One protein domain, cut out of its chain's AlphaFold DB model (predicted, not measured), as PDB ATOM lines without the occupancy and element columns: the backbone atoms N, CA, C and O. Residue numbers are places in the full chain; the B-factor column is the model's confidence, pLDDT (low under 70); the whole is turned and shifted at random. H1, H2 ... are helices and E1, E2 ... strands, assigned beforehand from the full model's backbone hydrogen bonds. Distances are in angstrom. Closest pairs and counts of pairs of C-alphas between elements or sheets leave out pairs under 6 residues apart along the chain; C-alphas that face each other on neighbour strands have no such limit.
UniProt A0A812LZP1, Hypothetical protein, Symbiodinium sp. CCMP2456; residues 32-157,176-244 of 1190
ATOM      1  N   LEU A  32     107.442 130.672 168.259       62.75
ATOM      2  CA  LEU A  32     108.779 130.456 167.681       62.75
ATOM      3  C   LEU A  32     108.833 130.528 166.142       62.75
ATOM      4  O   LEU A  32     109.676 131.221 165.580       62.75
ATOM      5  N   HIS A  33     107.937 129.814 165.452       63.12
ATOM      6  CA  HIS A  33     107.975 129.663 163.991       63.12
ATOM      7  C   HIS A  33     107.684 130.981 163.256       63.12
ATOM      8  O   HIS A  33     108.333 131.299 162.257       63.12
ATOM      9  N   GLU A  34     106.691 131.759 163.696       65.88
ATOM     10  CA  GLU A  34     106.328 133.001 163.003       65.88
ATOM     11  C   GLU A  34     107.295 134.141 163.347       65.88
ATOM     12  O   GLU A  34     107.673 134.914 162.464       65.88
ATOM     13  N   SER A  35     107.775 134.204 164.593       68.62
ATOM     14  CA  SER A  35     108.768 135.197 165.004       68.62
ATOM     15  C   SER A  35     110.140 134.949 164.362       68.62
ATOM     16  O   SER A  35     110.729 135.888 163.821       68.62
ATOM     17  N   TRP A  36     110.609 133.696 164.306       74.06
ATOM     18  CA  TRP A  36     111.840 133.330 163.598       74.06
ATOM     19  C   TRP A  36     111.740 133.620 162.098       74.06
ATOM     20  O   TRP A  36     112.635 134.248 161.532       74.06
ATOM     21  N   ALA A  37     110.621 133.266 161.452       77.19
ATOM     22  CA  ALA A  37     110.411 133.583 160.042       77.19
ATOM     23  C   ALA A  37     110.430 135.101 159.779       77.19
ATOM     24  O   ALA A  37     110.979 135.537 158.768       77.19
ATOM     25  N   GLN A  38     109.891 135.932 160.680       79.75
ATOM     26  CA  GLN A  38     110.011 137.394 160.580       79.75
ATOM     27  C   GLN A  38     111.454 137.886 160.786       79.75
ATOM     28  O   GLN A  38     111.896 138.788 160.070       79.75
ATOM     29  N   ALA A  39     112.205 137.310 161.726       78.38
ATOM     30  CA  ALA A  39     113.586 137.708 161.992       78.38
ATOM     31  C   ALA A  39     114.537 137.323 160.841       78.38
ATOM     32  O   ALA A  39     115.320 138.159 160.387       78.38
ATOM     33  N   MET A  40     114.384 136.124 160.268       81.69
ATOM     34  CA  MET A  40     115.109 135.698 159.063       81.69
ATOM     35  C   MET A  40     114.809 136.592 157.853       81.69
ATOM     36  O   MET A  40     115.723 136.928 157.101       81.69
ATOM     37  N   LYS A  41     113.556 137.045 157.680       84.69
ATOM     38  CA  LYS A  41     113.195 138.019 156.631       84.69
ATOM     39  C   LYS A  41     113.877 139.373 156.839       84.69
ATOM     40  O   LYS A  41     114.354 139.945 155.864       84.69
ATOM     41  N   LYS A  42     113.982 139.869 158.080       83.38
ATOM     42  CA  LYS A  42     114.729 141.105 158.399       83.38
ATOM     43  C   LYS A  42     116.224 140.961 158.086       83.38
ATOM     44  O   LYS A  42     116.789 141.839 157.440       83.38
ATOM     45  N   ALA A  43     116.846 139.850 158.486       84.25
ATOM     46  CA  ALA A  43     118.252 139.572 158.186       84.25
ATOM     47  C   ALA A  43     118.502 139.474 156.668       84.25
ATOM     48  O   ALA A  43     119.425 140.099 156.150       84.25
ATOM     49  N   LEU A  44     117.625 138.777 155.936       87.44
ATOM     50  CA  LEU A  44     117.678 138.683 154.475       87.44
ATOM     51  C   LEU A  44     117.434 140.036 153.785       87.44
ATOM     52  O   LEU A  44     118.090 140.330 152.790       87.44
ATOM     53  N   GLN A  45     116.542 140.884 154.308       84.94
ATOM     54  CA  GLN A  45     116.353 142.244 153.798       84.94
ATOM     55  C   GLN A  45     117.625 143.082 153.983       84.94
ATOM     56  O   GLN A  45     118.099 143.668 153.012       84.94
ATOM     57  N   LYS A  46     118.223 143.087 155.181       83.88
ATOM     58  CA  LYS A  46     119.477 143.807 155.447       83.88
ATOM     59  C   LYS A  46     120.615 143.301 154.539       83.88
ATOM     60  O   LYS A  46     121.312 144.094 153.916       83.88
ATOM     61  N   CYS A  47     120.733 141.984 154.376       85.25
ATOM     62  CA  CYS A  47     121.642 141.330 153.429       85.25
ATOM     63  C   CYS A  47     121.423 141.791 151.971       85.25
ATOM     64  O   CYS A  47     122.378 142.104 151.256       85.25
ATOM     65  N   ASN A  48     120.167 141.901 151.534       82.50
ATOM     66  CA  ASN A  48     119.815 142.416 150.212       82.50
ATOM     67  C   ASN A  48     120.147 143.911 150.038       82.50
ATOM     68  O   ASN A  48     120.495 144.326 148.931       82.50
ATOM     69  N   GLU A  49     120.041 144.710 151.101       78.00
ATOM     70  CA  GLU A  49     120.358 146.144 151.111       78.00
ATOM     71  C   GLU A  49     121.873 146.410 151.096       78.00
ATOM     72  O   GLU A  49     122.325 147.245 150.315       78.00
ATOM     73  N   GLU A  50     122.663 145.673 151.885       80.50
ATOM     74  CA  GLU A  50     124.125 145.834 151.970       80.50
ATOM     75  C   GLU A  50     124.862 145.266 150.744       80.50
ATOM     76  O   GLU A  50     125.765 145.910 150.210       80.50
ATOM     77  N   TYR A  51     124.475 144.078 150.263       81.44
ATOM     78  CA  TYR A  51     125.205 143.366 149.201       81.44
ATOM     79  C   TYR A  51     124.539 143.457 147.818       81.44
ATOM     80  O   TYR A  51     125.113 143.019 146.817       81.44
ATOM     81  N   GLY A  52     123.331 144.019 147.713       75.25
ATOM     82  CA  GLY A  52     122.578 144.065 146.453       75.25
ATOM     83  C   GLY A  52     122.028 142.702 146.011       75.25
ATOM     84  O   GLY A  52     121.891 142.452 144.812       75.25
ATOM     85  N   GLY A  53     121.751 141.814 146.971       84.81
ATOM     86  CA  GLY A  53     121.009 140.567 146.772       84.81
ATOM     87  C   GLY A  53     121.746 139.281 147.195       84.81
ATOM     88  O   GLY A  53     122.968 139.285 147.379       84.81
ATOM     89  N   PRO A  54     121.031 138.137 147.275       88.88
ATOM     90  CA  PRO A  54     121.505 136.920 147.951       88.88
ATOM     91  C   PRO A  54     122.780 136.322 147.352       88.88
ATOM     92  O   PRO A  54     123.644 135.815 148.063       88.88
ATOM     93  N   GLN A  55     122.923 136.404 146.027       86.88
ATOM     94  CA  GLN A  55     124.086 135.866 145.328       86.88
ATOM     95  C   GLN A  55     125.362 136.661 145.627       86.88
ATOM     96  O   GLN A  55     126.410 136.061 145.842       86.88
ATOM     97  N   ASN A  56     125.279 137.994 145.636       84.50
ATOM     98  CA  ASN A  56     126.427 138.852 145.924       84.50
ATOM     99  C   ASN A  56     126.890 138.640 147.368       84.50
ATOM    100  O   ASN A  56     128.089 138.541 147.609       84.50
ATOM    101  N   TYR A  57     125.936 138.492 148.297       89.19
ATOM    102  CA  TYR A  57     126.234 138.082 149.664       89.19
ATOM    103  C   TYR A  57     126.984 136.750 149.695       89.19
ATOM    104  O   TYR A  57     128.098 136.728 150.192       89.19
ATOM    105  N   LEU A  58     126.451 135.668 149.112       89.38
ATOM    106  CA  LEU A  58     127.114 134.351 149.120       89.38
ATOM    107  C   LEU A  58     128.513 134.384 148.480       89.38
ATOM    108  O   LEU A  58     129.445 133.777 149.002       89.38
ATOM    109  N   ALA A  59     128.679 135.120 147.377       85.88
ATOM    110  CA  ALA A  59     129.961 135.270 146.692       85.88
ATOM    111  C   ALA A  59     130.995 136.086 147.492       85.88
ATOM    112  O   ALA A  59     132.188 135.855 147.326       85.88
ATOM    113  N   ASN A  60     130.555 137.006 148.358       86.12
ATOM    114  CA  ASN A  60     131.423 137.773 149.252       86.12
ATOM    115  C   ASN A  60     131.684 137.033 150.580       86.12
ATOM    116  O   ASN A  60     132.818 136.957 151.032       86.12
ATOM    117  N   ARG A  61     130.634 136.457 151.178       86.25
ATOM    118  CA  ARG A  61     130.620 135.686 152.436       86.25
ATOM    119  C   ARG A  61     131.462 134.414 152.370       86.25
ATOM    120  O   ARG A  61     131.901 133.947 153.412       86.25
ATOM    121  N   PHE A  62     131.646 133.852 151.177       87.56
ATOM    122  CA  PHE A  62     132.487 132.682 150.930       87.56
ATOM    123  C   PHE A  62     133.550 132.974 149.859       87.56
ATOM    124  O   PHE A  62     133.910 132.090 149.079       87.56
ATOM    125  N   ALA A  63     134.034 134.222 149.795       80.38
ATOM    126  CA  ALA A  63     135.105 134.619 148.881       80.38
ATOM    127  C   ALA A  63     136.428 133.906 149.211       80.38
ATOM    128  O   ALA A  63     137.196 133.563 148.309       80.38
ATOM    129  N   GLU A  64     136.689 133.648 150.496       82.25
ATOM    130  CA  GLU A  64     137.873 132.915 150.924       82.25
ATOM    131  C   GLU A  64     137.712 131.393 150.839       82.25
ATOM    132  O   GLU A  64     136.678 130.802 151.161       82.25
ATOM    133  N   ARG A  65     138.811 130.720 150.467       76.12
ATOM    134  CA  ARG A  65     138.863 129.255 150.340       76.12
ATOM    135  C   ARG A  65     138.481 128.545 151.642       76.12
ATOM    136  O   ARG A  65     137.826 127.508 151.579       76.12
ATOM    137  N   HIS A  66     138.924 129.061 152.788       81.62
ATOM    138  CA  HIS A  66     138.719 128.402 154.078       81.62
ATOM    139  C   HIS A  66     137.230 128.402 154.469       81.62
ATOM    140  O   HIS A  66     136.687 127.370 154.863       81.62
ATOM    141  N   GLU A  67     136.538 129.516 154.226       84.44
ATOM    142  CA  GLU A  67     135.095 129.658 154.424       84.44
ATOM    143  C   GLU A  67     134.299 128.787 153.445       84.44
ATOM    144  O   GLU A  67     133.366 128.100 153.855       84.44
ATOM    145  N   CYS A  68     134.713 128.741 152.171       82.94
ATOM    146  CA  CYS A  68     134.149 127.853 151.146       82.94
ATOM    147  C   CYS A  68     134.208 126.363 151.543       82.94
ATOM    148  O   CYS A  68     133.237 125.632 151.342       82.94
ATOM    149  N   VAL A  69     135.333 125.899 152.102       83.81
ATOM    150  CA  VAL A  69     135.483 124.509 152.582       83.81
ATOM    151  C   VAL A  69     134.595 124.263 153.800       83.81
ATOM    152  O   VAL A  69     133.816 123.315 153.803       83.81
ATOM    153  N   SER A  70     134.624 125.167 154.779       86.81
ATOM    154  CA  SER A  70     133.797 125.063 155.985       86.81
ATOM    155  C   SER A  70     132.285 125.118 155.682       86.81
ATOM    156  O   SER A  70     131.473 124.501 156.368       86.81
ATOM    157  N   TRP A  71     131.888 125.812 154.611       89.94
ATOM    158  CA  TRP A  71     130.516 125.828 154.100       89.94
ATOM    159  C   TRP A  71     130.115 124.517 153.407       89.94
ATOM    160  O   TRP A  71     129.006 124.023 153.615       89.94
ATOM    161  N   LEU A  72     131.021 123.908 152.633       88.12
ATOM    162  CA  LEU A  72     130.825 122.568 152.065       88.12
ATOM    163  C   LEU A  72     130.651 121.511 153.169       88.12
ATOM    164  O   LEU A  72     129.766 120.663 153.069       88.12
ATOM    165  N   GLU A  73     131.454 121.584 154.230       86.81
ATOM    166  CA  GLU A  73     131.359 120.703 155.400       86.81
ATOM    167  C   GLU A  73     130.018 120.877 156.132       86.81
ATOM    168  O   GLU A  73     129.326 119.886 156.370       86.81
ATOM    169  N   TYR A  74     129.585 122.119 156.382       87.12
ATOM    170  CA  TYR A  74     128.268 122.416 156.960       87.12
ATOM    171  C   TYR A  74     127.112 121.827 156.130       87.12
ATOM    172  O   TYR A  74     126.241 121.144 156.668       87.12
ATOM    173  N   LEU A  75     127.116 122.014 154.804       87.94
ATOM    174  CA  LEU A  75     126.067 121.471 153.928       87.94
ATOM    175  C   LEU A  75     126.064 119.933 153.874       87.94
ATOM    176  O   LEU A  75     125.003 119.329 153.703       87.94
ATOM    177  N   LEU A  76     127.226 119.291 154.020       86.38
ATOM    178  CA  LEU A  76     127.353 117.831 154.110       86.38
ATOM    179  C   LEU A  76     126.942 117.272 155.483       86.38
ATOM    180  O   LEU A  76     126.570 116.103 155.561       86.38
ATOM    181  N   HIS A  77     126.977 118.089 156.538       84.25
ATOM    182  CA  HIS A  77     126.454 117.754 157.862       84.25
ATOM    183  C   HIS A  77     124.921 117.907 157.921       84.25
ATOM    184  O   HIS A  77     124.227 116.970 158.311       84.25
ATOM    185  N   VAL A  78     124.373 119.035 157.445       81.38
ATOM    186  CA  VAL A  78     122.914 119.286 157.399       81.38
ATOM    187  C   VAL A  78     122.188 118.332 156.443       81.38
ATOM    188  O   VAL A  78     121.077 117.878 156.731       81.38
ATOM    189  N   VAL A  79     122.817 117.984 155.315       86.00
ATOM    190  CA  VAL A  79     122.307 116.986 154.365       86.00
ATOM    191  C   VAL A  79     123.372 115.899 154.158       86.00
ATOM    192  O   VAL A  79     124.184 116.000 153.234       86.00
ATOM    193  N   PRO A  80     123.389 114.834 154.982       85.38
ATOM    194  CA  PRO A  80     124.317 113.720 154.807       85.38
ATOM    195  C   PRO A  80     124.144 113.050 153.441       85.38
ATOM    196  O   PRO A  80     123.018 112.797 153.011       85.38
ATOM    197  N   LYS A  81     125.244 112.688 152.765       81.69
ATOM    198  CA  LYS A  81     125.189 112.023 151.441       81.69
ATOM    199  C   LYS A  81     124.357 110.731 151.434       81.69
ATOM    200  O   LYS A  81     123.863 110.341 150.386       81.69
ATOM    201  N   SER A  82     124.207 110.084 152.589       79.25
ATOM    202  CA  SER A  82     123.426 108.863 152.799       79.25
ATOM    203  C   SER A  82     121.912 109.075 152.916       79.25
ATOM    204  O   SER A  82     121.181 108.089 152.876       79.25
ATOM    205  N   CYS A  83     121.413 110.310 153.063       81.69
ATOM    206  CA  CYS A  83     119.971 110.538 153.226       81.69
ATOM    207  C   CYS A  83     119.167 110.344 151.930       81.69
ATOM    208  O   CYS A  83     117.952 110.173 151.997       81.69
ATOM    209  N   ASN A  84     119.816 110.362 150.757       82.44
ATOM    210  CA  ASN A  84     119.144 110.152 149.479       82.44
ATOM    211  C   ASN A  84     120.104 109.693 148.367       82.44
ATOM    212  O   ASN A  84     121.315 109.897 148.445       82.44
ATOM    213  N   ASN A  85     119.561 109.129 147.287       82.50
ATOM    214  CA  ASN A  85     120.324 108.675 146.118       82.50
ATOM    215  C   ASN A  85     120.695 109.850 145.190       82.50
ATOM    216  O   ASN A  85     120.226 109.944 144.054       82.50
ATOM    217  N   PHE A  86     121.520 110.776 145.686       84.88
ATOM    218  CA  PHE A  86     121.953 111.961 144.942       84.88
ATOM    219  C   PHE A  86     122.801 111.607 143.709       84.88
ATOM    220  O   PHE A  86     123.755 110.830 143.769       84.88
ATOM    221  N   CYS A  87     122.491 112.239 142.580       79.88
ATOM    222  CA  CYS A  87     123.240 112.101 141.344       79.88
ATOM    223  C   CYS A  87     124.427 113.074 141.320       79.88
ATOM    224  O   CYS A  87     124.276 114.254 141.013       79.88
ATOM    225  N   PHE A  88     125.626 112.562 141.594       76.94
ATOM    226  CA  PHE A  88     126.886 113.305 141.448       76.94
ATOM    227  C   PHE A  88     127.529 113.147 140.056       76.94
ATOM    228  O   PHE A  88     128.654 113.585 139.841       76.94
ATOM    229  N   LYS A  89     126.848 112.513 139.095       71.19
ATOM    230  CA  LYS A  89     127.403 112.199 137.769       71.19
ATOM    231  C   LYS A  89     127.379 113.396 136.817       71.19
ATOM    232  O   LYS A  89     126.360 114.070 136.687       71.19
ATOM    233  N   GLN A  90     128.489 113.624 136.112       62.78
ATOM    234  CA  GLN A  90     128.611 114.708 135.129       62.78
ATOM    235  C   GLN A  90     127.950 114.353 133.779       62.78
ATOM    236  O   GLN A  90     127.417 115.225 133.097       62.78
ATOM    237  N   ASP A  91     127.905 113.067 133.428       59.25
ATOM    238  CA  ASP A  91     127.311 112.496 132.210       59.25
ATOM    239  C   ASP A  91     125.789 112.251 132.317       59.25
ATOM    240  O   ASP A  91     125.235 111.442 131.577       59.25
ATOM    241  N   GLY A  92     125.102 112.945 133.235       56.06
ATOM    242  CA  GLY A  92     123.726 112.682 133.687       56.06
ATOM    243  C   GLY A  92     122.581 112.895 132.681       56.06
ATOM    244  O   GLY A  92     121.498 113.306 133.086       56.06
ATOM    245  N   GLY A  93     122.790 112.647 131.385       61.00
ATOM    246  CA  GLY A  93     121.738 112.642 130.366       61.00
ATOM    247  C   GLY A  93     121.118 114.018 130.124       61.00
ATOM    248  O   GLY A  93     119.911 114.181 130.280       61.00
ATOM    249  N   GLY A  94     121.941 115.008 129.759       69.31
ATOM    250  CA  GLY A  94     121.490 116.374 129.476       69.31
ATOM    251  C   GLY A  94     120.325 116.403 128.480       69.31
ATOM    252  O   GLY A  94     120.467 115.998 127.329       69.31
ATOM    253  N   VAL A  95     119.168 116.881 128.932       79.00
ATOM    254  CA  VAL A  95     117.905 116.812 128.193       79.00
ATOM    255  C   VAL A  95     117.776 118.027 127.278       79.00
ATOM    256  O   VAL A  95     118.013 119.162 127.701       79.00
ATOM    257  N   LEU A  96     117.362 117.818 126.027       79.00
ATOM    258  CA  LEU A  96     117.008 118.920 125.132       79.00
ATOM    259  C   LEU A  96     115.727 119.616 125.639       79.00
ATOM    260  O   LEU A  96     114.777 118.925 126.010       79.00
ATOM    261  N   PRO A  97     115.611 120.961 125.594       73.69
ATOM    262  CA  PRO A  97     114.444 121.687 126.124       73.69
ATOM    263  C   PRO A  97     113.063 121.280 125.569       73.69
ATOM    264  O   PRO A  97     112.041 121.635 126.151       73.69
ATOM    265  N   GLN A  98     113.014 120.561 124.444       73.50
ATOM    266  CA  GLN A  98     111.791 120.015 123.838       73.50
ATOM    267  C   GLN A  98     111.332 118.679 124.466       73.50
ATOM    268  O   GLN A  98     110.166 118.312 124.344       73.50
ATOM    269  N   ASP A  99     112.237 117.956 125.134       78.62
ATOM    270  CA  ASP A  99     112.029 116.610 125.688       78.62
ATOM    271  C   ASP A  99     111.864 116.620 127.223       78.62
ATOM    272  O   ASP A  99     111.713 115.571 127.848       78.62
ATOM    273  N   LEU A 100     111.793 117.818 127.822       77.44
ATOM    274  CA  LEU A 100     111.547 118.075 129.251       77.44
ATOM    275  C   LEU A 100     110.365 117.297 129.853       77.44
ATOM    276  O   LEU A 100     110.402 116.965 131.029       77.44
ATOM    277  N   GLY A 101     109.318 117.016 129.070       73.62
ATOM    278  CA  GLY A 101     108.140 116.260 129.522       73.62
ATOM    279  C   GLY A 101     108.271 114.733 129.435       73.62
ATOM    280  O   GLY A 101     107.283 114.040 129.656       73.62
ATOM    281  N   LYS A 102     109.441 114.207 129.045       78.06
ATOM    282  CA  LYS A 102     109.700 112.766 128.843       78.06
ATOM    283  C   LYS A 102     110.809 112.217 129.742       78.06
ATOM    284  O   LYS A 102     110.867 111.011 129.962       78.06
ATOM    285  N   ALA A 103     111.719 113.077 130.194       80.38
ATOM    286  CA  ALA A 103     112.827 112.697 131.058       80.38
ATOM    287  C   ALA A 103     112.397 112.671 132.532       80.38
ATOM    288  O   ALA A 103     111.571 113.473 132.959       80.38
ATOM    289  N   MET A 104     112.989 111.765 133.310       82.56
ATOM    290  CA  MET A 104     112.845 111.775 134.767       82.56
ATOM    291  C   MET A 104     113.777 112.834 135.379       82.56
ATOM    292  O   MET A 104     114.945 112.904 134.973       82.56
ATOM    293  N   PRO A 105     113.316 113.621 136.366       88.38
ATOM    294  CA  PRO A 105     114.187 114.478 137.162       88.38
ATOM    295  C   PRO A 105     115.192 113.667 137.989       88.38
ATOM    296  O   PRO A 105     114.907 112.557 138.441       88.38
ATOM    297  N   LEU A 106     116.368 114.247 138.206       88.88
ATOM    298  CA  LEU A 106     117.420 113.722 139.074       88.88
ATOM    299  C   LEU A 106     117.336 114.380 140.454       88.88
ATOM    300  O   LEU A 106     116.843 115.497 140.582       88.88
ATOM    301  N   LEU A 107     117.889 113.733 141.474       89.69
ATOM    302  CA  LEU A 107     118.140 114.358 142.772       89.69
ATOM    303  C   LEU A 107     119.568 114.902 142.813       89.69
ATOM    304  O   LEU A 107     120.497 114.189 142.437       89.69
ATOM    305  N   MET A 108     119.763 116.132 143.288       89.19
ATOM    306  CA  MET A 108     121.095 116.711 143.509       89.19
ATOM    307  C   MET A 108     121.238 117.293 144.915       89.19
ATOM    308  O   MET A 108     120.273 117.715 145.542       89.19
ATOM    309  N   HIS A 109     122.468 117.264 145.424       90.25
ATOM    310  CA  HIS A 109     122.807 117.685 146.782       90.25
ATOM    311  C   HIS A 109     122.992 119.212 146.860       90.25
ATOM    312  O   HIS A 109     123.590 119.766 145.935       90.25
ATOM    313  N   PRO A 110     122.563 119.913 147.934       90.75
ATOM    314  CA  PRO A 110     122.712 121.369 148.055       90.75
ATOM    315  C   PRO A 110     124.112 121.911 147.720       90.75
ATOM    316  O   PRO A 110     124.240 122.959 147.089       90.75
ATOM    317  N   ALA A 111     125.174 121.178 148.068       89.62
ATOM    318  CA  ALA A 111     126.550 121.622 147.877       89.62
ATOM    319  C   ALA A 111     127.069 121.569 146.425       89.62
ATOM    320  O   ALA A 111     128.184 122.025 146.177       89.62
ATOM    321  N   VAL A 112     126.312 121.056 145.441       87.44
ATOM    322  CA  VAL A 112     126.729 121.143 144.019       87.44
ATOM    323  C   VAL A 112     126.401 122.499 143.386       87.44
ATOM    324  O   VAL A 112     127.006 122.879 142.384       87.44
ATOM    325  N   PHE A 113     125.445 123.237 143.953       90.88
ATOM    326  CA  PHE A 113     124.891 124.454 143.363       90.88
ATOM    327  C   PHE A 113     125.848 125.646 143.466       90.88
ATOM    328  O   PHE A 113     126.263 126.040 144.554       90.88
ATOM    329  N   SER A 114     126.200 126.247 142.327       88.38
ATOM    330  CA  SER A 114     127.149 127.364 142.284       88.38
ATOM    331  C   SER A 114     126.529 128.693 142.724       88.38
ATOM    332  O   SER A 114     125.354 128.949 142.469       88.38
ATOM    333  N   PHE A 115     127.330 129.583 143.306       88.00
ATOM    334  CA  PHE A 115     126.974 130.991 143.540       88.00
ATOM    335  C   PHE A 115     127.833 131.981 142.720       88.00
ATOM    336  O   PHE A 115     127.563 133.181 142.737       88.00
ATOM    337  N   ASP A 116     128.789 131.497 141.913       83.38
ATOM    338  CA  ASP A 116     129.609 132.307 140.989       83.38
ATOM    339  C   ASP A 116     128.722 133.135 140.036       83.38
ATOM    340  O   ASP A 116     127.678 132.662 139.577       83.38
ATOM    341  N   LEU A 117     129.108 134.369 139.700       75.25
ATOM    342  CA  LEU A 117     128.347 135.237 138.788       75.25
ATOM    343  C   LEU A 117     128.092 134.585 137.414       75.25
ATOM    344  O   LEU A 117     126.989 134.718 136.877       75.25
ATOM    345  N   ARG A 118     129.042 133.786 136.910       77.38
ATOM    346  CA  ARG A 118     128.988 133.050 135.628       77.38
ATOM    347  C   ARG A 118     128.047 131.833 135.646       77.38
ATOM    348  O   ARG A 118     127.723 131.282 134.591       77.38
ATOM    349  N   SER A 119     127.564 131.427 136.827       81.75
ATOM    350  CA  SER A 119     126.662 130.273 137.012       81.75
ATOM    351  C   SER A 119     125.327 130.380 136.271       81.75
ATOM    352  O   SER A 119     124.661 129.370 136.065       81.75
ATOM    353  N   SER A 120     124.900 131.579 135.872       84.44
ATOM    354  CA  SER A 120     123.695 131.773 135.065       84.44
ATOM    355  C   SER A 120     123.761 133.093 134.314       84.44
ATOM    356  O   SER A 120     124.149 134.112 134.883       84.44
ATOM    357  N   VAL A 121     123.292 133.089 133.068       82.00
ATOM    358  CA  VAL A 121     123.125 134.287 132.221       82.00
ATOM    359  C   VAL A 121     122.118 135.320 132.743       82.00
ATOM    360  O   VAL A 121     122.005 136.395 132.161       82.00
ATOM    361  N   LYS A 122     121.379 135.045 133.827       81.50
ATOM    362  CA  LYS A 122     120.549 136.065 134.493       81.50
ATOM    363  C   LYS A 122     121.389 137.057 135.297       81.50
ATOM    364  O   LYS A 122     122.504 136.756 135.716       81.50
ATOM    365  N   GLY A 123     120.805 138.220 135.574       76.06
ATOM    366  CA  GLY A 123     121.322 139.163 136.567       76.06
ATOM    367  C   GLY A 123     121.182 138.688 138.026       76.06
ATOM    368  O   GLY A 123     120.716 137.564 138.272       76.06
ATOM    369  N   PRO A 124     121.544 139.552 138.994       78.25
ATOM    370  CA  PRO A 124     121.067 139.454 140.374       78.25
ATOM    371  C   PRO A 124     119.530 139.439 140.432       78.25
ATOM    372  O   PRO A 124     118.845 139.777 139.464       78.25
ATOM    373  N   SER A 125     118.987 139.001 141.565       82.31
ATOM    374  CA  SER A 125     117.538 138.852 141.754       82.31
ATOM    375  C   SER A 125     116.931 140.111 142.365       82.31
ATOM    376  O   SER A 125     117.551 140.721 143.227       82.31
ATOM    377  N   GLU A 126     115.732 140.486 141.922       82.88
ATOM    378  CA  GLU A 126     114.998 141.641 142.454       82.88
ATOM    379  C   GLU A 126     114.550 141.359 143.904       82.88
ATOM    380  O   GLU A 126     114.089 140.253 144.212       82.88
ATOM    381  N   ASN A 127     114.724 142.333 144.806       81.94
ATOM    382  CA  ASN A 127     114.566 142.127 146.253       81.94
ATOM    383  C   ASN A 127     113.149 141.679 146.663       81.94
ATOM    384  O   ASN A 127     112.999 140.860 147.566       81.94
ATOM    385  N   ASP A 128     112.114 142.157 145.968       80.06
ATOM    386  CA  ASP A 128     110.717 141.757 146.180       80.06
ATOM    387  C   ASP A 128     110.488 140.253 145.936       80.06
ATOM    388  O   ASP A 128     109.808 139.571 146.703       80.06
ATOM    389  N   THR A 129     111.127 139.726 144.895       83.25
ATOM    390  CA  THR A 129     111.085 138.326 144.475       83.25
ATOM    391  C   THR A 129     111.862 137.441 145.448       83.25
ATOM    392  O   THR A 129     111.456 136.309 145.704       83.25
ATOM    393  N   VAL A 130     112.956 137.954 146.017       87.81
ATOM    394  CA  VAL A 130     113.728 137.275 147.068       87.81
ATOM    395  C   VAL A 130     112.913 137.168 148.357       87.81
ATOM    396  O   VAL A 130     112.815 136.075 148.907       87.81
ATOM    397  N   THR A 131     112.270 138.251 148.806       85.94
ATOM    398  CA  THR A 131     111.400 138.220 149.994       85.94
ATOM    399  C   THR A 131     110.215 137.274 149.793       85.94
ATOM    400  O   THR A 131     109.979 136.414 150.633       85.94
ATOM    401  N   ALA A 132     109.522 137.341 148.650       85.25
ATOM    402  CA  ALA A 132     108.401 136.439 148.358       85.25
ATOM    403  C   ALA A 132     108.810 134.951 148.318       85.25
ATOM    404  O   ALA A 132     108.044 134.088 148.744       85.25
ATOM    405  N   LEU A 133     110.021 134.641 147.841       89.44
ATOM    406  CA  LEU A 133     110.558 133.278 147.869       89.44
ATOM    407  C   LEU A 133     111.045 132.857 149.258       89.44
ATOM    408  O   LEU A 133     110.959 131.679 149.581       89.44
ATOM    409  N   ALA A 134     111.521 133.780 150.094       89.75
ATOM    410  CA  ALA A 134     111.800 133.476 151.494       89.75
ATOM    411  C   ALA A 134     110.505 133.135 152.243       89.75
ATOM    412  O   ALA A 134     110.472 132.146 152.966       89.75
ATOM    413  N   ASP A 135     109.421 133.878 152.009       87.06
ATOM    414  CA  ASP A 135     108.088 133.569 152.534       87.06
ATOM    415  C   ASP A 135     107.600 132.165 152.126       87.06
ATOM    416  O   ASP A 135     107.137 131.422 152.989       87.06
ATOM    417  N   GLU A 136     107.761 131.770 150.854       88.62
ATOM    418  CA  GLU A 136     107.474 130.407 150.362       88.62
ATOM    419  C   GLU A 136     108.341 129.352 151.079       88.62
ATOM    420  O   GLU A 136     107.822 128.397 151.655       88.62
ATOM    421  N   ILE A 137     109.665 129.539 151.093       90.25
ATOM    422  CA  ILE A 137     110.639 128.548 151.580       90.25
ATOM    423  C   ILE A 137     110.563 128.358 153.104       90.25
ATOM    424  O   ILE A 137     110.676 127.231 153.584       90.25
ATOM    425  N   LEU A 138     110.354 129.436 153.867       85.75
ATOM    426  CA  LEU A 138     110.248 129.400 155.332       85.75
ATOM    427  C   LEU A 138     108.915 128.798 155.811       85.75
ATOM    428  O   LEU A 138     108.846 128.307 156.935       85.75
ATOM    429  N   LYS A 139     107.863 128.836 154.982       84.75
ATOM    430  CA  LYS A 139     106.519 128.349 155.325       84.75
ATOM    431  C   LYS A 139     106.240 126.938 154.809       84.75
ATOM    432  O   LYS A 139     105.790 126.096 155.575       84.75
ATOM    433  N   ASP A 140     106.469 126.705 153.519       83.94
ATOM    434  CA  ASP A 140     106.048 125.493 152.801       83.94
ATOM    435  C   ASP A 140     107.248 124.592 152.404       83.94
ATOM    436  O   ASP A 140     107.069 123.499 151.864       83.94
ATOM    437  N   GLY A 141     108.484 125.028 152.691       87.25
ATOM    438  CA  GLY A 141     109.729 124.312 152.390       87.25
ATOM    439  C   GLY A 141     110.259 124.526 150.964       87.25
ATOM    440  O   GLY A 141     109.649 125.176 150.117       87.25
ATOM    441  N   PHE A 142     111.422 123.945 150.658       91.00
ATOM    442  CA  PHE A 142     112.076 124.038 149.349       91.00
ATOM    443  C   PHE A 142     111.504 123.034 148.324       91.00
ATOM    444  O   PHE A 142     112.210 122.204 147.743       91.00
ATOM    445  N   VAL A 143     110.186 123.065 148.105       88.81
ATOM    446  CA  VAL A 143     109.492 122.070 147.271       88.81
ATOM    447  C   VAL A 143     109.915 122.180 145.798       88.81
ATOM    448  O   VAL A 143     109.704 123.196 145.127       88.81
ATOM    449  N   THR A 144     110.494 121.098 145.269       91.38
ATOM    450  CA  THR A 144     111.004 121.014 143.884       91.38
ATOM    451  C   THR A 144     110.431 119.862 143.058       91.38
ATOM    452  O   THR A 144     110.487 119.930 141.835       91.38
ATOM    453  N   ALA A 145     109.805 118.853 143.675       83.88
ATOM    454  CA  ALA A 145     109.298 117.664 142.973       83.88
ATOM    455  C   ALA A 145     108.284 117.967 141.844       83.88
ATOM    456  O   ALA A 145     108.231 117.238 140.859       83.88
ATOM    457  N   GLY A 146     107.494 119.045 141.970       81.38
ATOM    458  CA  GLY A 146     106.496 119.463 140.969       81.38
ATOM    459  C   GLY A 146     106.957 120.523 139.952       81.38
ATOM    460  O   GLY A 146     106.310 120.692 138.924       81.38
ATOM    461  N   ASP A 147     108.061 121.234 140.209       85.25
ATOM    462  CA  ASP A 147     108.697 122.167 139.257       85.25
ATOM    463  C   ASP A 147     110.225 122.119 139.466       85.25
ATOM    464  O   ASP A 147     110.782 122.994 140.142       85.25
ATOM    465  N   PRO A 148     110.907 121.082 138.933       89.56
ATOM    466  CA  PRO A 148     112.334 120.861 139.156       89.56
ATOM    467  C   PRO A 148     113.211 122.053 138.756       89.56
ATOM    468  O   PRO A 148     112.912 122.807 137.817       89.56
ATOM    469  N   ILE A 149     114.337 122.210 139.454       91.56
ATOM    470  CA  ILE A 149     115.351 123.218 139.117       91.56
ATOM    471  C   ILE A 149     116.035 122.790 137.815       91.56
ATOM    472  O   ILE A 149     116.530 121.672 137.706       91.56
ATOM    473  N   LEU A 150     116.075 123.655 136.803       91.06
ATOM    474  CA  LEU A 150     116.705 123.308 135.529       91.06
ATOM    475  C   LEU A 150     118.160 123.772 135.565       91.06
ATOM    476  O   LEU A 150     118.427 124.966 135.739       91.06
ATOM    477  N   VAL A 151     119.096 122.843 135.412       89.50
ATOM    478  CA  VAL A 151     120.525 123.070 135.667       89.50
ATOM    479  C   VAL A 151     121.371 122.908 134.409       89.50
ATOM    480  O   VAL A 151     121.015 122.151 133.507       89.50
ATOM    481  N   THR A 152     122.503 123.605 134.352       86.12
ATOM    482  CA  THR A 152     123.541 123.408 133.333       86.12
ATOM    483  C   THR A 152     124.745 122.715 133.972       86.12
ATOM    484  O   THR A 152     125.303 123.196 134.956       86.12
ATOM    485  N   LEU A 153     125.133 121.557 133.421       75.44
ATOM    486  CA  LEU A 153     126.261 120.738 133.903       75.44
ATOM    487  C   LEU A 153     127.580 121.026 133.156       75.44
ATOM    488  O   LEU A 153     128.513 120.228 133.188       75.44
ATOM    489  N   SER A 154     127.647 122.156 132.450       60.53
ATOM    490  CA  SER A 154     128.854 122.636 131.774       60.53
ATOM    491  C   SER A 154     129.904 123.073 132.798       60.53
ATOM    492  O   SER A 154     129.579 123.832 133.710       60.53
ATOM    493  N   ASP A 155     131.162 122.658 132.631       51.97
ATOM    494  CA  ASP A 155     132.252 123.064 133.525       51.97
ATOM    495  C   ASP A 155     132.483 124.584 133.490       51.97
ATOM    496  O   ASP A 155     133.104 125.118 132.571       51.97
ATOM    497  N   LEU A 156     132.065 125.283 134.550       50.84
ATOM    498  CA  LEU A 156     132.255 126.731 134.752       50.84
ATOM    499  C   LEU A 156     133.734 127.156 134.952       50.84
ATOM    500  O   LEU A 156     133.993 128.254 135.443       50.84
ATOM    501  N   ARG A 157     134.703 126.286 134.631       41.75
ATOM    502  CA  ARG A 157     136.152 126.500 134.810       41.75
ATOM    503  C   ARG A 157     137.042 125.938 133.688       41.75
ATOM    504  O   ARG A 157     138.254 125.917 133.865       41.75
ATOM    505  N   SER A 176     140.450 118.725 149.380       40.25
ATOM    506  CA  SER A 176     140.800 117.481 150.090       40.25
ATOM    507  C   SER A 176     139.658 116.928 150.960       40.25
ATOM    508  O   SER A 176     139.861 116.005 151.743       40.25
ATOM    509  N   VAL A 177     138.459 117.503 150.840       48.94
ATOM    510  CA  VAL A 177     137.210 116.983 151.424       48.94
ATOM    511  C   VAL A 177     136.851 115.668 150.708       48.94
ATOM    512  O   VAL A 177     137.069 115.600 149.497       48.94
ATOM    513  N   PRO A 178     136.288 114.637 151.377       50.25
ATOM    514  CA  PRO A 178     135.908 113.364 150.747       50.25
ATOM    515  C   PRO A 178     134.772 113.530 149.718       50.25
ATOM    516  O   PRO A 178     133.584 113.302 149.975       50.25
ATOM    517  N   TRP A 179     135.154 113.948 148.515       64.31
ATOM    518  CA  TRP A 179     134.316 114.135 147.339       64.31
ATOM    519  C   TRP A 179     134.847 113.245 146.214       64.31
ATOM    520  O   TRP A 179     135.611 113.673 145.350       64.31
ATOM    521  N   GLU A 180     134.498 111.965 146.304       52.72
ATOM    522  CA  GLU A 180     135.044 110.908 145.456       52.72
ATOM    523  C   GLU A 180     134.732 111.144 143.966       52.72
ATOM    524  O   GLU A 180     133.633 111.542 143.580       52.72
ATOM    525  N   SER A 181     135.757 110.938 143.140       49.47
ATOM    526  CA  SER A 181     135.805 111.260 141.708       49.47
ATOM    527  C   SER A 181     135.424 110.029 140.860       49.47
ATOM    528  O   SER A 181     135.668 108.913 141.325       49.47
ATOM    529  N   PRO A 182     134.887 110.159 139.624       53.59
ATOM    530  CA  PRO A 182     134.707 111.376 138.832       53.59
ATOM    531  C   PRO A 182     133.244 111.829 138.719       53.59
ATOM    532  O   PRO A 182     132.350 111.055 138.376       53.59
ATOM    533  N   GLY A 183     133.001 113.118 138.954       66.81
ATOM    534  CA  GLY A 183     131.655 113.677 138.949       66.81
ATOM    535  C   GLY A 183     131.603 115.198 139.070       66.81
ATOM    536  O   GLY A 183     132.623 115.888 139.055       66.81
ATOM    537  N   VAL A 184     130.378 115.704 139.205       75.56
ATOM    538  CA  VAL A 184     130.049 117.110 139.466       75.56
ATOM    539  C   VAL A 184     130.800 117.591 140.710       75.56
ATOM    540  O   VAL A 184     130.775 116.925 141.746       75.56
ATOM    541  N   ARG A 185     131.473 118.742 140.617       78.56
ATOM    542  CA  ARG A 185     132.283 119.302 141.710       78.56
ATOM    543  C   ARG A 185     131.408 120.117 142.683       78.56
ATOM    544  O   ARG A 185     130.329 120.576 142.296       78.56
ATOM    545  N   PRO A 186     131.867 120.360 143.925       83.62
ATOM    546  CA  PRO A 186     131.226 121.324 144.814       83.62
ATOM    547  C   PRO A 186     131.081 122.697 144.150       83.62
ATOM    548  O   PRO A 186     132.001 123.169 143.478       83.62
ATOM    549  N   PHE A 187     129.921 123.323 144.339       87.19
ATOM    550  CA  PHE A 187     129.573 124.661 143.852       87.19
ATOM    551  C   PHE A 187     129.838 124.904 142.345       87.19
ATOM    552  O   PHE A 187     130.104 126.041 141.942       87.19
ATOM    553  N   SER A 188     129.763 123.868 141.495       82.69
ATOM    554  CA  SER A 188     130.051 123.966 140.052       82.69
ATOM    555  C   SER A 188     128.828 123.907 139.130       82.69
ATOM    556  O   SER A 188     128.982 124.110 137.928       82.69
ATOM    557  N   VAL A 189     127.627 123.629 139.646       86.38
ATOM    558  CA  VAL A 189     126.405 123.518 138.829       86.38
ATOM    559  C   VAL A 189     125.816 124.894 138.528       86.38
ATOM    560  O   VAL A 189     125.549 125.679 139.442       86.38
ATOM    561  N   GLY A 190     125.590 125.167 137.240       87.62
ATOM    562  CA  GLY A 190     124.924 126.372 136.750       87.62
ATOM    563  C   GLY A 190     123.403 126.227 136.625       87.62
ATOM    564  O   GLY A 190     122.838 125.142 136.780       87.62
ATOM    565  N   TYR A 191     122.716 127.329 136.318       88.94
ATOM    566  CA  TYR A 191     121.252 127.400 136.297       88.94
ATOM    567  C   TYR A 191     120.702 127.810 134.936       88.94
ATOM    568  O   TYR A 191     120.797 128.972 134.532       88.94
ATOM    569  N   TYR A 192     119.975 126.885 134.315       86.94
ATOM    570  CA  TYR A 192     119.073 127.180 133.207       86.94
ATOM    571  C   TYR A 192     117.761 127.817 133.699       86.94
ATOM    572  O   TYR A 192     117.217 128.699 133.043       86.94
ATOM    573  N   LYS A 193     117.230 127.416 134.867       86.62
ATOM    574  CA  LYS A 193     116.059 128.016 135.548       86.62
ATOM    575  C   LYS A 193     116.070 127.644 137.034       86.62
ATOM    576  O   LYS A 193     116.225 126.481 137.372       86.62
ATOM    577  N   GLY A 194     115.797 128.615 137.908       87.50
ATOM    578  CA  GLY A 194     115.599 128.381 139.348       87.50
ATOM    579  C   GLY A 194     116.651 129.002 140.270       87.50
ATOM    580  O   GLY A 194     116.450 128.959 141.479       87.50
ATOM    581  N   ARG A 195     117.698 129.646 139.716       88.94
ATOM    582  CA  ARG A 195     118.770 130.357 140.449       88.94
ATOM    583  C   ARG A 195     118.268 131.077 141.703       88.94
ATOM    584  O   ARG A 195     118.752 130.796 142.785       88.94
ATOM    585  N   THR A 196     117.280 131.964 141.573       89.00
ATOM    586  CA  THR A 196     116.778 132.777 142.694       89.00
ATOM    587  C   THR A 196     116.211 131.940 143.841       89.00
ATOM    588  O   THR A 196     116.474 132.276 144.991       89.00
ATOM    589  N   ARG A 197     115.510 130.828 143.561       90.38
ATOM    590  CA  ARG A 197     115.018 129.913 144.609       90.38
ATOM    591  C   ARG A 197     116.210 129.339 145.385       90.38
ATOM    592  O   ARG A 197     116.269 129.470 146.602       90.38
ATOM    593  N   VAL A 198     117.194 128.789 144.666       92.12
ATOM    594  CA  VAL A 198     118.392 128.166 145.260       92.12
ATOM    595  C   VAL A 198     119.259 129.185 146.008       92.12
ATOM    596  O   VAL A 198     119.671 128.909 147.125       92.12
ATOM    597  N   MET A 199     119.499 130.379 145.455       92.56
ATOM    598  CA  MET A 199     120.270 131.428 146.140       92.56
ATOM    599  C   MET A 199     119.555 131.938 147.394       92.56
ATOM    600  O   MET A 199     120.211 132.144 148.404       92.56
ATOM    601  N   THR A 200     118.224 132.069 147.373       92.94
ATOM    602  CA  THR A 200     117.452 132.447 148.571       92.94
ATOM    603  C   THR A 200     117.565 131.367 149.652       92.94
ATOM    604  O   THR A 200     117.902 131.684 150.788       92.94
ATOM    605  N   MET A 201     117.393 130.087 149.296       92.06
ATOM    606  CA  MET A 201     117.600 128.949 150.207       92.06
ATOM    607  C   MET A 201     119.025 128.919 150.790       92.06
ATOM    608  O   MET A 201     119.192 128.823 152.001       92.06
ATOM    609  N   MET A 202     120.054 129.039 149.946       91.69
ATOM    610  CA  MET A 202     121.464 129.024 150.364       91.69
ATOM    611  C   MET A 202     121.807 130.205 151.284       91.69
ATOM    612  O   MET A 202     122.558 130.030 152.242       91.69
ATOM    613  N   THR A 203     121.235 131.389 151.046       92.31
ATOM    614  CA  THR A 203     121.407 132.548 151.933       92.31
ATOM    615  C   THR A 203     120.663 132.372 153.252       92.31
ATOM    616  O   THR A 203     121.246 132.665 154.287       92.31
ATOM    617  N   LEU A 204     119.439 131.833 153.261       88.88
ATOM    618  CA  LEU A 204     118.730 131.501 154.506       88.88
ATOM    619  C   LEU A 204     119.512 130.476 155.349       88.88
ATOM    620  O   LEU A 204     119.619 130.646 156.560       88.88
ATOM    621  N   LEU A 205     120.125 129.469 154.719       87.12
ATOM    622  CA  LEU A 205     121.014 128.519 155.399       87.12
ATOM    623  C   LEU A 205     122.287 129.189 155.947       87.12
ATOM    624  O   LEU A 205     122.681 128.901 157.073       87.12
ATOM    625  N   SER A 206     122.916 130.098 155.190       89.56
ATOM    626  CA  SER A 206     124.080 130.857 155.680       89.56
ATOM    627  C   SER A 206     123.700 131.743 156.863       89.56
ATOM    628  O   SER A 206     124.399 131.729 157.863       89.56
ATOM    629  N   LEU A 207     122.576 132.462 156.791       86.81
ATOM    630  CA  LEU A 207     122.096 133.331 157.869       86.81
ATOM    631  C   LEU A 207     121.734 132.544 159.139       86.81
ATOM    632  O   LEU A 207     121.972 133.040 160.237       86.81
ATOM    633  N   ALA A 208     121.207 131.320 159.007       79.69
ATOM    634  CA  ALA A 208     120.968 130.429 160.142       79.69
ATOM    635  C   ALA A 208     122.290 129.942 160.768       79.69
ATOM    636  O   ALA A 208     122.477 130.040 161.981       79.69
ATOM    637  N   ARG A 209     123.243 129.489 159.940       82.19
ATOM    638  CA  ARG A 209     124.594 129.099 160.373       82.19
ATOM    639  C   ARG A 209     125.329 130.242 161.080       82.19
ATOM    640  O   ARG A 209     125.833 130.067 162.182       82.19
ATOM    641  N   ASP A 210     125.359 131.422 160.467       79.81
ATOM    642  CA  ASP A 210     126.046 132.616 160.979       79.81
ATOM    643  C   ASP A 210     125.381 133.187 162.261       79.81
ATOM    644  O   ASP A 210     125.927 134.100 162.877       79.81
ATOM    645  N   ASN A 211     124.236 132.630 162.691       71.25
ATOM    646  CA  ASN A 211     123.579 132.862 163.988       71.25
ATOM    647  C   ASN A 211     123.767 131.704 164.994       71.25
ATOM    648  O   ASN A 211     123.016 131.592 165.962       71.25
ATOM    649  N   SER A 212     124.736 130.813 164.767       62.66
ATOM    650  CA  SER A 212     124.993 129.625 165.598       62.66
ATOM    651  C   SER A 212     123.788 128.684 165.748       62.66
ATOM    652  O   SER A 212     123.682 127.924 166.713       62.66
ATOM    653  N   MET A 213     122.893 128.655 164.752       58.94
ATOM    654  CA  MET A 213     121.857 127.623 164.632       58.94
ATOM    655  C   MET A 213     122.417 126.313 164.047       58.94
ATOM    656  O   MET A 213     121.718 125.601 163.327       58.94
ATOM    657  N   ASP A 214     123.678 125.970 164.329       47.56
ATOM    658  CA  ASP A 214     124.362 124.783 163.785       47.56
ATOM    659  C   ASP A 214     123.609 123.477 164.103       47.56
ATOM    660  O   ASP A 214     123.558 122.542 163.305       47.56
ATOM    661  N   ASN A 215     122.876 123.501 165.217       52.00
ATOM    662  CA  ASN A 215     121.881 122.530 165.664       52.00
ATOM    663  C   ASN A 215     120.701 122.259 164.692       52.00
ATOM    664  O   ASN A 215     119.833 121.449 165.019       52.00
ATOM    665  N   PHE A 216     120.644 122.877 163.506       55.19
ATOM    666  CA  PHE A 216     119.636 122.599 162.465       55.19
ATOM    667  C   PHE A 216     119.645 121.131 161.987       55.19
ATOM    668  O   PHE A 216     118.622 120.631 161.520       55.19
ATOM    669  N   ALA A 217     120.785 120.438 162.103       51.00
ATOM    670  CA  ALA A 217     120.942 119.035 161.709       51.00
ATOM    671  C   ALA A 217     120.633 118.035 162.841       51.00
ATOM    672  O   ALA A 217     119.896 117.071 162.624       51.00
ATOM    673  N   GLU A 218     121.207 118.254 164.032       50.53
ATOM    674  CA  GLU A 218     121.222 117.266 165.126       50.53
ATOM    675  C   GLU A 218     120.225 117.542 166.261       50.53
ATOM    676  O   GLU A 218     119.835 116.608 166.963       50.53
ATOM    677  N   ALA A 219     119.769 118.785 166.454       47.59
ATOM    678  CA  ALA A 219     118.828 119.105 167.526       47.59
ATOM    679  C   ALA A 219     117.367 119.055 167.067       47.59
ATOM    680  O   ALA A 219     117.038 119.149 165.883       47.59
ATOM    681  N   ALA A 220     116.466 119.011 168.055       48.94
ATOM    682  CA  ALA A 220     115.022 119.030 167.847       48.94
ATOM    683  C   ALA A 220     114.557 120.156 166.903       48.94
ATOM    684  O   ALA A 220     113.661 119.921 166.105       48.94
ATOM    685  N   TRP A 221     115.195 121.335 166.933       54.41
ATOM    686  CA  TRP A 221     114.813 122.529 166.160       54.41
ATOM    687  C   TRP A 221     114.555 122.276 164.664       54.41
ATOM    688  O   TRP A 221     113.527 122.710 164.139       54.41
ATOM    689  N   GLY A 222     115.436 121.538 163.980       53.66
ATOM    690  CA  GLY A 222     115.264 121.218 162.555       53.66
ATOM    691  C   GLY A 222     114.060 120.306 162.270       53.66
ATOM    692  O   GLY A 222     113.538 120.301 161.159       53.66
ATOM    693  N   GLN A 223     113.595 119.564 163.280       57.03
ATOM    694  CA  GLN A 223     112.478 118.617 163.206       57.03
ATOM    695  C   GLN A 223     111.180 119.158 163.839       57.03
ATOM    696  O   GLN A 223     110.101 118.680 163.496       57.03
ATOM    697  N   THR A 224     111.255 120.144 164.739       56.03
ATOM    698  CA  THR A 224     110.097 120.716 165.449       56.03
ATOM    699  C   THR A 224     109.669 122.084 164.929       56.03
ATOM    700  O   THR A 224     108.478 122.374 164.979       56.03
ATOM    701  N   VAL A 225     110.591 122.913 164.423       61.66
ATOM    702  CA  VAL A 225     110.270 124.282 163.976       61.66
ATOM    703  C   VAL A 225     110.049 124.331 162.463       61.66
ATOM    704  O   VAL A 225     108.998 124.789 162.031       61.66
ATOM    705  N   HIS A 226     110.969 123.790 161.648       69.56
ATOM    706  CA  HIS A 226     110.821 123.748 160.177       69.56
ATOM    707  C   HIS A 226     111.124 122.368 159.539       69.56
ATOM    708  O   HIS A 226     111.924 122.288 158.599       69.56
ATOM    709  N   PRO A 227     110.455 121.273 159.965       74.00
ATOM    710  CA  PRO A 227     110.683 119.927 159.420       74.00
ATOM    711  C   PRO A 227     110.502 119.827 157.900       74.00
ATOM    712  O   PRO A 227     111.254 119.116 157.235       74.00
ATOM    713  N   GLN A 228     109.544 120.563 157.321       78.62
ATOM    714  CA  GLN A 228     109.340 120.580 155.868       78.62
ATOM    715  C   GLN A 228     110.526 121.192 155.112       78.62
ATOM    716  O   GLN A 228     110.859 120.713 154.029       78.62
ATOM    717  N   LEU A 229     111.199 122.205 155.670       81.75
ATOM    718  CA  LEU A 229     112.381 122.796 155.045       81.75
ATOM    719  C   LEU A 229     113.552 121.805 155.062       81.75
ATOM    720  O   LEU A 229     114.138 121.546 154.013       81.75
ATOM    721  N   LEU A 230     113.842 121.187 156.214       80.81
ATOM    722  CA  LEU A 230     114.905 120.183 156.326       80.81
ATOM    723  C   LEU A 230     114.681 118.996 155.373       80.81
ATOM    724  O   LEU A 230     115.598 118.604 154.652       80.81
ATOM    725  N   GLU A 231     113.462 118.458 155.315       82.38
ATOM    726  CA  GLU A 231     113.166 117.285 154.488       82.38
ATOM    727  C   GLU A 231     113.150 117.601 152.983       82.38
ATOM    728  O   GLU A 231     113.679 116.835 152.176       82.38
ATOM    729  N   THR A 232     112.641 118.766 152.570       86.81
ATOM    730  CA  THR A 232     112.680 119.173 151.149       86.81
ATOM    731  C   THR A 232     114.100 119.441 150.640       86.81
ATOM    732  O   THR A 232     114.394 119.142 149.482       86.81
ATOM    733  N   MET A 233     115.021 119.910 151.492       83.62
ATOM    734  CA  MET A 233     116.440 120.073 151.133       83.62
ATOM    735  C   MET A 233     117.191 118.741 150.961       83.62
ATOM    736  O   MET A 233     118.188 118.690 150.239       83.62
ATOM    737  N   ARG A 234     116.692 117.642 151.545       86.69
ATOM    738  CA  ARG A 234     117.187 116.273 151.292       86.69
ATOM    739  C   ARG A 234     116.692 115.692 149.961       86.69
ATOM    740  O   ARG A 234     117.141 114.622 149.551       86.69
ATOM    741  N   ALA A 235     115.782 116.382 149.272       86.69
ATOM    742  CA  ALA A 235     115.146 115.925 148.042       86.69
ATOM    743  C   ALA A 235     115.047 117.044 146.985       86.69
ATOM    744  O   ALA A 235     113.969 117.310 146.449       86.69
ATOM    745  N   ILE A 236     116.166 117.710 146.667       92.44
ATOM    746  CA  ILE A 236     116.195 118.736 145.612       92.44
ATOM    747  C   ILE A 236     116.166 118.073 144.230       92.44
ATOM    748  O   ILE A 236     117.170 117.543 143.747       92.44
ATOM    749  N   TRP A 237     115.004 118.140 143.580       92.19
ATOM    750  CA  TRP A 237     114.786 117.627 142.231       92.19
ATOM    751  C   TRP A 237     115.243 118.629 141.168       92.19
ATOM    752  O   TRP A 237     114.883 119.813 141.190       92.19
ATOM    753  N   VAL A 238     116.011 118.135 140.198       91.00
ATOM    754  CA  VAL A 238     116.592 118.911 139.102       91.00
ATOM    755  C   VAL A 238     116.384 118.233 137.749       91.00
ATOM    756  O   VAL A 238     116.262 117.015 137.669       91.00
ATOM    757  N   GLN A 239     116.433 119.004 136.662       90.50
ATOM    758  CA  GLN A 239     116.602 118.457 135.314       90.50
ATOM    759  C   GLN A 239     117.857 119.061 134.665       90.50
ATOM    760  O   GLN A 239     117.916 120.285 134.506       90.50
ATOM    761  N   PRO A 240     118.863 118.254 134.280       88.06
ATOM    762  CA  PRO A 240     120.012 118.753 133.536       88.06
ATOM    763  C   PRO A 240     119.609 119.081 132.098       88.06
ATOM    764  O   PRO A 240     119.010 118.253 131.413       88.06
ATOM    765  N   ILE A 241     119.939 120.287 131.637       86.56
ATOM    766  CA  ILE A 241     119.586 120.788 130.305       86.56
ATOM    767  C   ILE A 241     120.830 120.858 129.430       86.56
ATOM    768  O   ILE A 241     121.809 121.522 129.777       86.56
ATOM    769  N   GLN A 242     120.777 120.222 128.260       82.44
ATOM    770  CA  GLN A 242     121.818 120.382 127.252       82.44
ATOM    771  C   GLN A 242     121.623 121.716 126.517       82.44
ATOM    772  O   GLN A 242     120.576 121.959 125.917       82.44
ATOM    773  N   CYS A 243     122.641 122.576 126.565       74.31
ATOM    774  CA  CYS A 243     122.673 123.883 125.904       74.31
ATOM    775  C   CYS A 243     123.909 123.951 125.003       74.31
ATOM    776  O   CYS A 243     124.997 123.607 125.461       74.31
ATOM    777  N   VAL A 244     123.775 124.413 123.754       76.00
ATOM    778  CA  VAL A 244     124.926 124.499 122.830       76.00
ATOM    779  C   VAL A 244     125.740 125.784 123.057       76.00
ATOM    780  O   VAL A 244     126.910 125.853 122.697       76.00
TER     781      VAL A 244
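This is residues 32 to 157 and 176 to 244 of the 1190 residues of the protein "Hypothetical protein" of Symbiodinium sp. CCMP2456 (UniProt A0A812LZP1). Helix H5 runs through the core, with H1, H2 and H4 packed round it, and its first residues meet a small, strongly twisted sheet of four strands. H7 packs on residues 137 to 140 of H4, and two long stretches with no named element, residues 79 to 105 and 176 to 189, run along the outside, their C-alphas 11 to 26 A and 10 to 22 A from the mean of all C-alphas. Of 195 printed residues, 98 are in named elements, in the order H1 H2 H3 E1 H4 E2 E3 H5 H6 H7 E4. The mixed sheet runs E1 E4 E2 E3; the class is mixed, helices and strands. The whole is compact, with a radius of gyration of the C-alphas of 16.0 A, and rounded, spanning 44 by 34 by 34 A.

Find C-alpha 32 at (108.779, 130.456, 167.681); from there H1 runs 27.9 A to residue 51. Next come H2, residues 54 to 61, and H3, residues 65 to 78, 20.1 A long. Read on to E1, residues 106 to 108, H4, residues 127 to 140, 19.8 A long, and E2, residues 149 to 152. Beyond the cut, E3 takes residues 190 to 193, and H5 runs 20.8 A from C-alpha 195 at (118.770, 130.357, 140.449) to residue 209. H6, residues 221 to 224, and H7, residues 227 to 233, precede E4, residues 236 to 240, which ends at C-alpha 240 at (120.012, 118.753, 133.536).

Look at H1 first: it touches H4 at a shallow tilt of 25 degrees, opposite ways, C-alphas 37 and 138 being closest at 6.3 A. With residues 40 to 44 alone it touches H5, where Met 40 and Leu 204 have the closest C-alphas, 7.2 A. H2 touches H5 at 47 degrees, a steep tilt, closest at C-alphas 55 and 199, 5.9 A. H3 and H5 are near each other. H4 touches H5, closest at C-alphas 130 and 200, 6.3 A, and H7, closest at C-alphas 140 and 228, 6.7 A. H5 only grazes the sheet, with residues 195 to 198. E1 and E4 are antiparallel, with N 106 and O 238 at 2.8 A; E4 and E2 are parallel, with N 149 and O 237 at 3.0 A; E2 and E3 are antiparallel, with N 152 and O 190 at 2.9 A. Every O i to N i+4 pair is within hydrogen-bond range in H1, H2, H3, H4, H5 and H7; H6 is too short for one. H6 and H7 are close but not clearly touching.

The C-alphas of Leu 32 and Val 244 are the two farthest apart, 48.0 A. Residues 158 to 175 are not printed; C-alphas 157 and 176 are 18.3 A apart across the cut. The links H3 to E1, E1 to H4 and H5 to H6 are long. The pLDDT is under 70 at residues 32 to 35, 90 to 94, 154 to 157, 176 to 183 and 212 to 226.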